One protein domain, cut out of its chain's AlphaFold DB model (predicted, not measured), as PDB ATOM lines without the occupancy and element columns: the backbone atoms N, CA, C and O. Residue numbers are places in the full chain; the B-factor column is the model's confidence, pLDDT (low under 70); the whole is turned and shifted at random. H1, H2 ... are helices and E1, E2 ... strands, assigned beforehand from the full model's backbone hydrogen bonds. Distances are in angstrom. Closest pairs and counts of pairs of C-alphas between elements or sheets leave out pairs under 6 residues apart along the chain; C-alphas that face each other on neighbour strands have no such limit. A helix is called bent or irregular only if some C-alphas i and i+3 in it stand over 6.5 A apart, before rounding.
ATOM      1  N   ARG A 328      89.014  56.136  66.652       82.62
ATOM      2  CA  ARG A 328      89.977  57.198  66.989       82.62
ATOM      3  C   ARG A 328      89.992  57.473  68.487       82.62
ATOM      4  O   ARG A 328      88.946  57.472  69.130       82.62
ATOM      5  N   ILE A 329      91.175  57.749  69.032       80.81
ATOM      6  CA  ILE A 329      91.312  58.268  70.397       80.81
ATOM      7  C   ILE A 329      90.992  59.764  70.363       80.81
ATOM      8  O   ILE A 329      91.703  60.536  69.719       80.81
ATOM      9  N   LEU A 330      89.920  60.153  71.045       92.00
ATOM     10  CA  LEU A 330      89.502  61.538  71.256       92.00
ATOM     11  C   LEU A 330      89.591  61.881  72.753       92.00
ATOM     12  O   LEU A 330      89.958  61.043  73.578       92.00
ATOM     13  N   TYR A 331      89.257  63.119  73.109       91.31
ATOM     14  CA  TYR A 331      89.339  63.628  74.477       91.31
ATOM     15  C   TYR A 331      87.952  64.014  74.993       91.31
ATOM     16  O   TYR A 331      87.306  64.870  74.395       91.31
ATOM     17  N   GLN A 332      87.492  63.413  76.095       92.06
ATOM     18  CA  GLN A 332      86.181  63.701  76.688       92.06
ATOM     19  C   GLN A 332      86.296  64.472  78.006       92.06
ATOM     20  O   GLN A 332      87.044  64.096  78.906       92.06
ATOM     21  N   CYS A 333      85.498  65.528  78.160       90.88
ATOM     22  CA  CYS A 333      85.334  66.219  79.436       90.88
ATOM     23  C   CYS A 333      84.496  65.367  80.417       90.88
ATOM     24  O   CYS A 333      83.346  65.064  80.105       90.88
ATOM     25  N   PRO A 334      84.981  65.030  81.628       81.75
ATOM     26  CA  PRO A 334      84.276  64.137  82.549       81.75
ATOM     27  C   PRO A 334      83.073  64.796  83.233       81.75
ATOM     28  O   PRO A 334      82.189  64.086  83.701       81.75
ATOM     29  N   ASP A 335      83.043  66.131  83.316       84.31
ATOM     30  CA  ASP A 335      81.975  66.857  84.013       84.31
ATOM     31  C   ASP A 335      80.804  67.225  83.062       84.31
ATOM     32  O   ASP A 335      79.680  67.365  83.529       84.31
ATOM     33  N   CYS A 336      81.025  67.343  81.738       85.06
ATOM     34  CA  CYS A 336      79.980  67.730  80.759       85.06
ATOM     35  C   CYS A 336      79.934  66.885  79.468       85.06
ATOM     36  O   CYS A 336      79.234  67.239  78.524       85.06
ATOM     37  N   LEU A 337      80.717  65.807  79.396       85.88
ATOM     38  CA  LEU A 337      80.728  64.782  78.340       85.88
ATOM     39  C   LEU A 337      81.037  65.234  76.897       85.88
ATOM     40  O   LEU A 337      81.093  64.379  76.015       85.88
ATOM     41  N   ILE A 338      81.329  66.519  76.658       87.69
ATOM     42  CA  ILE A 338      81.833  67.029  75.369       87.69
ATOM     43  C   ILE A 338      83.085  66.255  74.941       87.69
ATOM     44  O   ILE A 338      84.017  66.095  75.735       87.69
ATOM     45  N   VAL A 339      83.100  65.821  73.679       87.50
ATOM     46  CA  VAL A 339      84.204  65.099  73.036       87.50
ATOM     47  C   VAL A 339      84.874  66.003  72.000       87.50
ATOM     48  O   VAL A 339      84.215  66.549  71.116       87.50
ATOM     49  N   VAL A 340      86.195  66.144  72.095       92.62
ATOM     50  CA  VAL A 340      87.012  66.984  71.208       92.62
ATOM     51  C   VAL A 340      88.190  66.211  70.622       92.62
ATOM     52  O   VAL A 340      88.707  65.257  71.205       92.62
ATOM     53  N   THR A 341      88.636  66.639  69.443       90.94
ATOM     54  CA  THR A 341      89.634  65.929  68.627       90.94
ATOM     55  C   THR A 341      91.082  66.091  69.082       90.94
ATOM     56  O   THR A 341      91.955  65.384  68.585       90.94
ATOM     57  N   SER A 342      91.373  67.006  70.009       90.50
ATOM     58  CA  SER A 342      92.736  67.253  70.481       90.50
ATOM     59  C   SER A 342      92.783  67.632  71.956       90.50
ATOM     60  O   SER A 342      91.867  68.258  72.492       90.50
ATOM     61  N   TRP A 343      93.899  67.293  72.608       89.81
ATOM     62  CA  TRP A 343      94.133  67.674  73.999       89.81
ATOM     63  C   TRP A 343      94.109  69.197  74.190       89.81
ATOM     64  O   TRP A 343      93.552  69.661  75.175       89.81
ATOM     65  N   CYS A 344      94.645  69.979  73.243       88.62
ATOM     66  CA  CYS A 344      94.643  71.444  73.329       88.62
ATOM     67  C   CYS A 344      93.218  72.012  73.404       88.62
ATOM     68  O   CYS A 344      92.954  72.868  74.241       88.62
ATOM     69  N   ARG A 345      92.284  71.480  72.602       87.75
ATOM     70  CA  ARG A 345      90.864  71.861  72.672       87.75
ATOM     71  C   ARG A 345      90.223  71.465  73.996       87.75
ATOM     72  O   ARG A 345      89.445  72.238  74.545       87.75
ATOM     73  N   LEU A 346      90.565  70.294  74.542       91.19
ATOM     74  CA  LEU A 346      90.059  69.917  75.861       91.19
ATOM     75  C   LEU A 346      90.636  70.840  76.941       91.19
ATOM     76  O   LEU A 346      89.898  71.303  77.797       91.19
ATOM     77  N   GLU A 347      91.927  71.159  76.889       89.06
ATOM     78  CA  GLU A 347      92.589  72.089  77.806       89.06
ATOM     79  C   GLU A 347      91.939  73.485  77.758       89.06
ATOM     80  O   GLU A 347      91.599  74.026  78.810       89.06
ATOM     81  N   GLU A 348      91.649  74.019  76.568       87.31
ATOM     82  CA  GLU A 348      90.879  75.257  76.376       87.31
ATOM     83  C   GLU A 348      89.456  75.161  76.951       87.31
ATOM     84  O   GLU A 348      89.038  76.047  77.701       87.31
ATOM     85  N   HIS A 349      88.733  74.070  76.679       91.50
ATOM     86  CA  HIS A 349      87.393  73.810  77.221       91.50
ATOM     87  C   HIS A 349      87.384  73.753  78.754       91.50
ATOM     88  O   HIS A 349      86.578  74.433  79.394       91.50
ATOM     89  N   LEU A 350      88.298  72.987  79.362       90.31
ATOM     90  CA  LEU A 350      88.462  72.886  80.817       90.31
ATOM     91  C   LEU A 350      88.818  74.264  81.408       90.31
ATOM     92  O   LEU A 350      88.244  74.678  82.416       90.31
ATOM     93  N   ILE A 351      89.706  75.031  80.756       86.88
ATOM     94  CA  ILE A 351      90.059  76.400  81.162       86.88
ATOM     95  C   ILE A 351      88.854  77.344  81.087       86.88
ATOM     96  O   ILE A 351      88.681  78.152  82.004       86.88
ATOM     97  N   ALA A 352      88.028  77.270  80.044       89.69
ATOM     98  CA  ALA A 352      86.859  78.127  79.865       89.69
ATOM     99  C   ALA A 352      85.764  77.809  80.899       89.69
ATOM    100  O   ALA A 352      85.398  78.673  81.697       89.69
ATOM    101  N   THR A 353      85.322  76.551  80.936       91.50
ATOM    102  CA  THR A 353      84.183  76.065  81.741       91.50
ATOM    103  C   THR A 353      84.498  75.825  83.219       91.50
ATOM    104  O   THR A 353      83.593  75.738  84.042       91.50
ATOM    105  N   LYS A 354      85.784  75.717  83.578       91.38
ATOM    106  CA  LYS A 354      86.289  75.258  84.889       91.38
ATOM    107  C   LYS A 354      86.029  73.778  85.204       91.38
ATOM    108  O   LYS A 354      86.377  73.338  86.303       91.38
ATOM    109  N   HIS A 355      85.506  73.001  84.255       88.88
ATOM    110  CA  HIS A 355      85.446  71.541  84.357       88.88
ATOM    111  C   HIS A 355      86.848  70.941  84.519       88.88
ATOM    112  O   HIS A 355      87.826  71.494  84.020       88.88
ATOM    113  N   GLY A 356      86.967  69.835  85.258       80.06
ATOM    114  CA  GLY A 356      88.218  69.122  85.560       80.06
ATOM    115  C   GLY A 356      89.292  69.923  86.315       80.06
ATOM    116  O   GLY A 356      90.252  69.336  86.818       80.06
ATOM    117  N   LEU A 357      89.146  71.247  86.438       84.94
ATOM    118  CA  LEU A 357      90.167  72.119  86.994       84.94
ATOM    119  C   LEU A 357      90.308  71.964  88.500       84.94
ATOM    120  O   LEU A 357      89.364  71.768  89.269       84.94
ATOM    121  N   CYS A 358      91.545  72.151  88.931       81.38
ATOM    122  CA  CYS A 358      91.942  71.989  90.308       81.38
ATOM    123  C   CYS A 358      91.902  73.358  91.010       81.38
ATOM    124  O   CYS A 358      92.711  74.238  90.716       81.38
ATOM    125  N   PHE A 359      90.957  73.577  91.930       79.81
ATOM    126  CA  PHE A 359      90.867  74.849  92.661       79.81
ATOM    127  C   PHE A 359      91.906  74.930  93.786       79.81
ATOM    128  O   PHE A 359      91.966  74.043  94.641       79.81
ATOM    129  N   CYS A 360      92.706  76.000  93.819       83.06
ATOM    130  CA  CYS A 360      93.666  76.249  94.889       83.06
ATOM    131  C   CYS A 360      93.093  77.203  95.949       83.06
ATOM    132  O   CYS A 360      92.961  78.402  95.700       83.06
ATOM    133  N   MET A 361      92.854  76.702  97.165       74.56
ATOM    134  CA  MET A 361      92.340  77.516  98.278       74.56
ATOM    135  C   MET A 361      93.355  78.553  98.782       74.56
ATOM    136  O   MET A 361      92.950  79.604  99.260       74.56
ATOM    137  N   THR A 362      94.669  78.306  98.659       78.19
ATOM    138  CA  THR A 362      95.695  79.298  99.055       78.19
ATOM    139  C   THR A 362      95.650  80.540  98.170       78.19
ATOM    140  O   THR A 362      95.868  81.650  98.645       78.19
ATOM    141  N   CYS A 363      95.410  80.350  96.872       83.38
ATOM    142  CA  CYS A 363      95.481  81.416  95.874       83.38
ATOM    143  C   CYS A 363      94.100  81.913  95.431       83.38
ATOM    144  O   CYS A 363      94.031  82.851  94.639       83.38
ATOM    145  N   ASN A 364      93.028  81.281  95.923       85.06
ATOM    146  CA  ASN A 364      91.631  81.525  95.570       85.06
ATOM    147  C   ASN A 364      91.386  81.551  94.045       85.06
ATOM    148  O   ASN A 364      90.706  82.432  93.521       85.06
ATOM    149  N   ARG A 365      92.026  80.623  93.319       84.94
ATOM    150  CA  ARG A 365      92.036  80.550  91.848       84.94
ATOM    151  C   ARG A 365      92.027  79.099  91.378       84.94
ATOM    152  O   ARG A 365      92.643  78.236  92.005       84.94
ATOM    153  N   TYR A 366      91.387  78.855  90.239       82.19
ATOM    154  CA  TYR A 366      91.563  77.617  89.483       82.19
ATOM    155  C   TYR A 366      92.979  77.563  88.907       82.19
ATOM    156  O   TYR A 366      93.446  78.537  88.314       82.19
ATOM    157  N   LEU A 367      93.654  76.434  89.098       83.31
ATOM    158  CA  LEU A 367      94.913  76.140  88.430       83.31
ATOM    159  C   LEU A 367      94.601  75.723  86.991       83.31
ATOM    160  O   LEU A 367      93.713  74.901  86.764       83.31
ATOM    161  N   GLN A 368      95.308  76.319  86.033       79.44
ATOM    162  CA  GLN A 368      95.234  75.895  84.639       79.44
ATOM    163  C   GLN A 368      96.002  74.573  84.476       79.44
ATOM    164  O   GLN A 368      97.036  74.400  85.137       79.44
ATOM    165  N   PRO A 369      95.559  73.677  83.574       68.62
ATOM    166  CA  PRO A 369      96.441  72.664  83.024       68.62
ATOM    167  C   PRO A 369      97.634  73.375  82.374       68.62
ATOM    168  O   PRO A 369      97.559  74.554  82.013       68.62
ATOM    169  N   ARG A 370      98.769  72.684  82.296       68.19
ATOM    170  CA  ARG A 370      99.960  73.223  81.642       68.19
ATOM    171  C   ARG A 370     100.430  72.233  80.594       68.19
ATOM    172  O   ARG A 370     101.219  71.339  80.901       68.19
ATOM    173  N   GLY A 371      99.932  72.397  79.373       52.97
ATOM    174  CA  GLY A 371     100.363  71.621  78.218       52.97
ATOM    175  C   GLY A 371     101.891  71.565  78.096       52.97
ATOM    176  O   GLY A 371     102.569  72.594  78.132       52.97
ATOM    177  N   GLY A 372     102.434  70.350  77.956       48.38
ATOM    178  CA  GLY A 372     103.821  70.141  77.519       48.38
ATOM    179  C   GLY A 372     104.683  69.144  78.301       48.38
ATOM    180  O   GLY A 372     105.760  68.817  77.814       48.38
ATOM    181  N   SER A 373     104.277  68.623  79.467       47.19
ATOM    182  CA  SER A 373     105.035  67.530  80.111       47.19
ATOM    183  C   SER A 373     104.175  66.631  80.999       47.19
ATOM    184  O   SER A 373     103.392  67.141  81.796       47.19
ATOM    185  N   GLU A 374     104.406  65.315  80.958       49.44
ATOM    186  CA  GLU A 374     103.812  64.335  81.893       49.44
ATOM    187  C   GLU A 374     104.320  64.496  83.348       49.44
ATOM    188  O   GLU A 374     103.912  63.764  84.251       49.44
ATOM    189  N   SER A 375     105.209  65.462  83.613       43.53
ATOM    190  CA  SER A 375     105.748  65.702  84.948       43.53
ATOM    191  C   SER A 375     104.737  66.425  85.853       43.53
ATOM    192  O   SER A 375     104.502  67.629  85.754       43.53
ATOM    193  N   HIS A 376     104.174  65.687  86.817       48.19
ATOM    194  CA  HIS A 376     103.316  66.207  87.900       48.19
ATOM    195  C   HIS A 376     104.015  67.241  88.822       48.19
ATOM    196  O   HIS A 376     103.419  67.746  89.774       48.19
ATOM    197  N   THR A 377     105.282  67.570  88.567       41.97
ATOM    198  CA  THR A 377     106.142  68.412  89.406       41.97
ATOM    199  C   THR A 377     105.799  69.903  89.379       41.97
ATOM    200  O   THR A 377     106.375  70.641  90.160       41.97
ATOM    201  N   ALA A 378     104.861  70.382  88.553       47.16
ATOM    202  CA  ALA A 378     104.561  71.819  88.446       47.16
ATOM    203  C   ALA A 378     103.538  72.372  89.468       47.16
ATOM    204  O   ALA A 378     103.396  73.589  89.578       47.16
ATOM    205  N   ILE A 379     102.852  71.526  90.253       54.09
ATOM    206  CA  ILE A 379     101.971  71.973  91.363       54.09
ATOM    207  C   ILE A 379     102.787  72.221  92.658       54.09
ATOM    208  O   ILE A 379     102.247  72.635  93.687       54.09
ATOM    209  N   THR A 380     104.118  72.050  92.622       49.62
ATOM    210  CA  THR A 380     105.028  72.361  93.738       49.62
ATOM    211  C   THR A 380     105.025  73.861  94.065       49.62
ATOM    212  O   THR A 380     105.780  74.650  93.504       49.62
ATOM    213  N   GLY A 381     104.149  74.245  94.991       61.16
ATOM    214  CA  GLY A 381     103.932  75.623  95.439       61.16
ATOM    215  C   GLY A 381     102.506  75.853  95.947       61.16
ATOM    216  O   GLY A 381     102.288  76.621  96.882       61.16
ATOM    217  N   HIS A 382     101.529  75.117  95.413       68.19
ATOM    218  CA  HIS A 382     100.123  75.238  95.795       68.19
ATOM    219  C   HIS A 382      99.743  74.176  96.838       68.19
ATOM    220  O   HIS A 382      99.176  73.140  96.523       68.19
ATOM    221  N   ALA A 383     100.022  74.432  98.118       55.84
ATOM    222  CA  ALA A 383      99.831  73.459  99.209       55.84
ATOM    223  C   ALA A 383      98.361  73.150  99.614       55.84
ATOM    224  O   ALA A 383      98.133  72.482 100.625       55.84
ATOM    225  N   ASN A 384      97.365  73.664  98.883       64.62
ATOM    226  CA  ASN A 384      95.931  73.486  99.154       64.62
ATOM    227  C   ASN A 384      95.143  73.393  97.836       64.62
ATOM    228  O   ASN A 384      94.536  74.382  97.422       64.62
ATOM    229  N   VAL A 385      95.163  72.244  97.162       67.31
ATOM    230  CA  VAL A 385      94.406  72.028  95.917       67.31
ATOM    231  C   VAL A 385      93.289  71.011  96.160       67.31
ATOM    232  O   VAL A 385      93.524  69.982  96.785       67.31
ATOM    233  N   VAL A 386      92.066  71.331  95.730       51.72
ATOM    234  CA  VAL A 386      90.828  70.604  96.103       51.72
ATOM    235  C   VAL A 386      90.531  69.389  95.203       51.72
ATOM    236  O   VAL A 386      89.735  68.528  95.567       51.72
ATOM    237  N   ARG A 387      91.198  69.282  94.051       55.81
ATOM    238  CA  ARG A 387      91.140  68.150  93.107       55.81
ATOM    239  C   ARG A 387      92.583  67.881  92.652       55.81
ATOM    240  O   ARG A 387      93.361  68.831  92.559       55.81
ATOM    241  N   GLU A 388      92.972  66.627  92.443       55.44
ATOM    242  CA  GLU A 388      94.290  66.308  91.875       55.44
ATOM    243  C   GLU A 388      94.210  66.386  90.345       55.44
ATOM    244  O   GLU A 388      93.171  66.068  89.761       55.44
ATOM    245  N   HIS A 389      95.288  66.827  89.696       60.34
ATOM    246  CA  HIS A 389      95.302  66.977  88.245       60.34
ATOM    247  C   HIS A 389      95.260  65.597  87.586       60.34
ATOM    248  O   HIS A 389      96.236  64.845  87.635       60.34
ATOM    249  N   LEU A 390      94.122  65.268  86.974       64.50
ATOM    250  CA  LEU A 390      93.992  64.090  86.123       64.50
ATOM    251  C   LEU A 390      94.988  64.204  84.957       64.50
ATOM    252  O   LEU A 390      95.169  65.288  84.390       64.50
ATOM    253  N   SER A 391      95.662  63.098  84.636       78.50
ATOM    254  CA  SER A 391      96.608  63.026  83.519       78.50
ATOM    255  C   SER A 391      95.866  63.088  82.183       78.50
ATOM    256  O   SER A 391      94.691  62.738  82.115       78.50
ATOM    257  N   ARG A 392      96.558  63.471  81.100       82.56
ATOM    258  CA  ARG A 392      95.998  63.489  79.733       82.56
ATOM    259  C   ARG A 392      95.252  62.191  79.380       82.56
ATOM    260  O   ARG A 392      94.132  62.254  78.888       82.56
ATOM    261  N   ARG A 393      95.833  61.039  79.742       75.50
ATOM    262  CA  ARG A 393      95.274  59.693  79.516       75.50
ATOM    263  C   ARG A 393      93.947  59.436  80.242       75.50
ATOM    264  O   ARG A 393      93.128  58.671  79.760       75.50
ATOM    265  N   ALA A 394      93.693  60.099  81.371       76.62
ATOM    266  CA  ALA A 394      92.431  59.964  82.107       76.62
ATOM    267  C   ALA A 394      91.234  60.659  81.424       76.62
ATOM    268  O   ALA A 394      90.110  60.536  81.903       76.62
ATOM    269  N   TYR A 395      91.479  61.389  80.331       84.44
ATOM    270  CA  TYR A 395      90.462  62.009  79.480       84.44
ATOM    271  C   TYR A 395      90.369  61.350  78.093       84.44
ATOM    272  O   TYR A 395      89.577  61.799  77.266       84.44
ATOM    273  N   GLU A 396      91.191  60.335  77.805       88.44
ATOM    274  CA  GLU A 396      91.222  59.668  76.501       88.44
ATOM    275  C   GLU A 396      90.062  58.677  76.379       88.44
ATOM    276  O   GLU A 396      89.852  57.826  77.244       88.44
ATOM    277  N   VAL A 397      89.304  58.797  75.291       84.56
ATOM    278  CA  VAL A 397      88.171  57.927  74.958       84.56
ATOM    279  C   VAL A 397      88.340  57.374  73.549       84.56
ATOM    280  O   VAL A 397      88.708  58.102  72.628       84.56
ATOM    281  N   LEU A 398      88.066  56.082  73.367       81.88
ATOM    282  CA  LEU A 398      88.064  55.455  72.048       81.88
ATOM    283  C   LEU A 398      86.675  55.614  71.420       81.88
ATOM    284  O   LEU A 398      85.683  55.147  71.974       81.88
ATOM    285  N   VAL A 399      86.611  56.290  70.277       79.12
ATOM    286  CA  VAL A 399      85.369  56.712  69.619       79.12
ATOM    287  C   VAL A 399      85.279  56.077  68.240       79.12
ATOM    288  O   VAL A 399      86.237  56.142  67.470       79.12
ATOM    289  N   ASN A 400      84.134  55.466  67.929       81.62
ATOM    290  CA  ASN A 400      83.849  54.945  66.595       81.62
ATOM    291  C   ASN A 400      83.361  56.083  65.683       81.62
ATOM    292  O   ASN A 400      82.319  56.679  65.940       81.62
ATOM    293  N   MET A 401      84.115  56.373  64.625       80.12
ATOM    294  CA  MET A 401      83.820  57.406  63.632       80.12
ATOM    295  C   MET A 401      82.791  56.960  62.582       80.12
ATOM    296  O   MET A 401      82.241  57.822  61.900       80.12
ATOM    297  N   ASP A 402      82.511  55.655  62.459       81.56
ATOM    298  CA  ASP A 402      81.443  55.137  61.586       81.56
ATOM    299  C   ASP A 402      80.044  55.377  62.186       81.56
ATOM    300  O   ASP A 402      79.038  55.356  61.472       81.56
ATOM    301  N   ASP A 403      79.958  55.628  63.497       76.50
ATOM    302  CA  ASP A 403      78.716  56.039  64.146       76.50
ATOM    303  C   ASP A 403      78.435  57.510  63.815       76.50
ATOM    304  O   ASP A 403      78.980  58.429  64.429       76.50
ATOM    305  N   ALA A 404      77.553  57.733  62.842       73.75
ATOM    306  CA  ALA A 404      77.169  59.067  62.391       73.75
ATOM    307  C   ALA A 404      76.582  59.957  63.508       73.75
ATOM    308  O   ALA A 404      76.706  61.179  63.434       73.75
ATOM    309  N   SER A 405      75.962  59.373  64.543       69.06
ATOM    310  CA  SER A 405      75.411  60.133  65.672       69.06
ATOM    311  C   SER A 405      76.518  60.624  66.606       69.06
ATOM    312  O   SER A 405      76.521  61.783  67.028       69.06
ATOM    313  N   LEU A 406      77.514  59.772  66.847       65.44
ATOM    314  CA  LEU A 406      78.673  60.090  67.667       65.44
ATOM    315  C   LEU A 406      79.614  61.049  66.925       65.44
ATOM    316  O   LEU A 406      80.058  62.038  67.506       65.44
ATOM    317  N   ALA A 407      79.827  60.842  65.624       70.94
ATOM    318  CA  ALA A 407      80.591  61.734  64.757       70.94
ATOM    319  C   ALA A 407      79.992  63.152  64.687       70.94
ATOM    320  O   ALA A 407      80.740  64.128  64.711       70.94
ATOM    321  N   ALA A 408      78.659  63.282  64.676       71.25
ATOM    322  CA  ALA A 408      77.967  64.572  64.739       71.25
ATOM    323  C   ALA A 408      78.063  65.268  66.114       71.25
ATOM    324  O   ALA A 408      77.832  66.473  66.203       71.25
ATOM    325  N   SER A 409      78.407  64.535  67.182       69.88
ATOM    326  CA  SER A 409      78.598  65.090  68.534       69.88
ATOM    327  C   SER A 409      80.009  65.640  68.794       69.88
ATOM    328  O   SER A 409      80.220  66.345  69.784       69.88
ATOM    329  N   ILE A 410      80.973  65.336  67.918       78.06
ATOM    330  CA  ILE A 410      82.346  65.843  68.009       78.06
ATOM    331  C   ILE A 410      82.353  67.320  67.612       78.06
ATOM    332  O   ILE A 410      81.868  67.688  66.543       78.06
TER     333      ILE A 410
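Overview. This is residues 328 to 410 of the 644 residues of the protein "Katanin, putative" of Bodo saltans (UniProt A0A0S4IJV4). Two small two-stranded pieces lie toward opposite ends of a rod, with H1, the longest helix, in the middle between them. H4 lies at one end beyond the antiparallel pair E1 and E4; at the other, past the hairpin E2 and E3, a wide loop bearing the short H2 leads back to H3 and E4. The 83 printed residues hold four named helices and four named strands in the order E1 H1 E2 E3 H2 H3 E4 H4, a mixed class with 41 residues, under half, in named elements. It is only just loose, close to compact, with a radius of gyration of the C-alphas of 14.2 A and spans of 46 by 23 by 15 A.

Arrangement. E1, residues 328 to 332, and E4, residues 396 to 400, are antiparallel at 128 degrees, with N 330 and O 397 2.9 A apart, within hydrogen-bond range. Residues 331 to 332 of E1 also pair antiparallel with residues 339 to 340. The closest C-alphas of E1 and H1, residues 343 to 353, are those of Tyr 331 and Trp 343, 6.3 A apart. H1 and H3, residues 392 to 395, are close but not clearly touching, with the C-alphas of Trp 343 and Arg 392 closest at 7.3 A. For H4, residues 404 to 409, and E4, the closest C-alphas are those of Leu 406 and Asn 400, 7.4 A apart. E2, residues 358 to 360, and E3, residues 365 to 367, form an antiparallel hairpin at 136 degrees, with N 360 and O 365 2.9 A apart, within hydrogen-bond range. H2, residues 376 to 379, is apart from H1 and H3, among others. Every O i to N i+4 pair is within hydrogen-bond range in H1 and H4; H2 and H3 are too short for such a pair.

Along the chain. E1 begins at C-alpha 328 (89.977, 57.198, 66.989) and is 12.3 A long; E4 is 13.2 A long. H1 is 15.1 A long and ends at C-alpha 353 (84.183, 76.065, 81.741). H2 is irregular, only just: C-alphas 376 and 379 are 6.9 A apart. H4, 8.7 A long, ends at C-alpha 409 (78.598, 65.090, 68.534).

Size, cuts and confidence. The two C-alphas farthest apart, those of Thr 362 and Asp 402, are 46.8 A apart. The printed part has no cut, and the link from H2 to H3, 12 residues, is long. Mean pLDDT of the printed part is 76.1; residues 369 to 390, 405 to 406 and 409 are under 70.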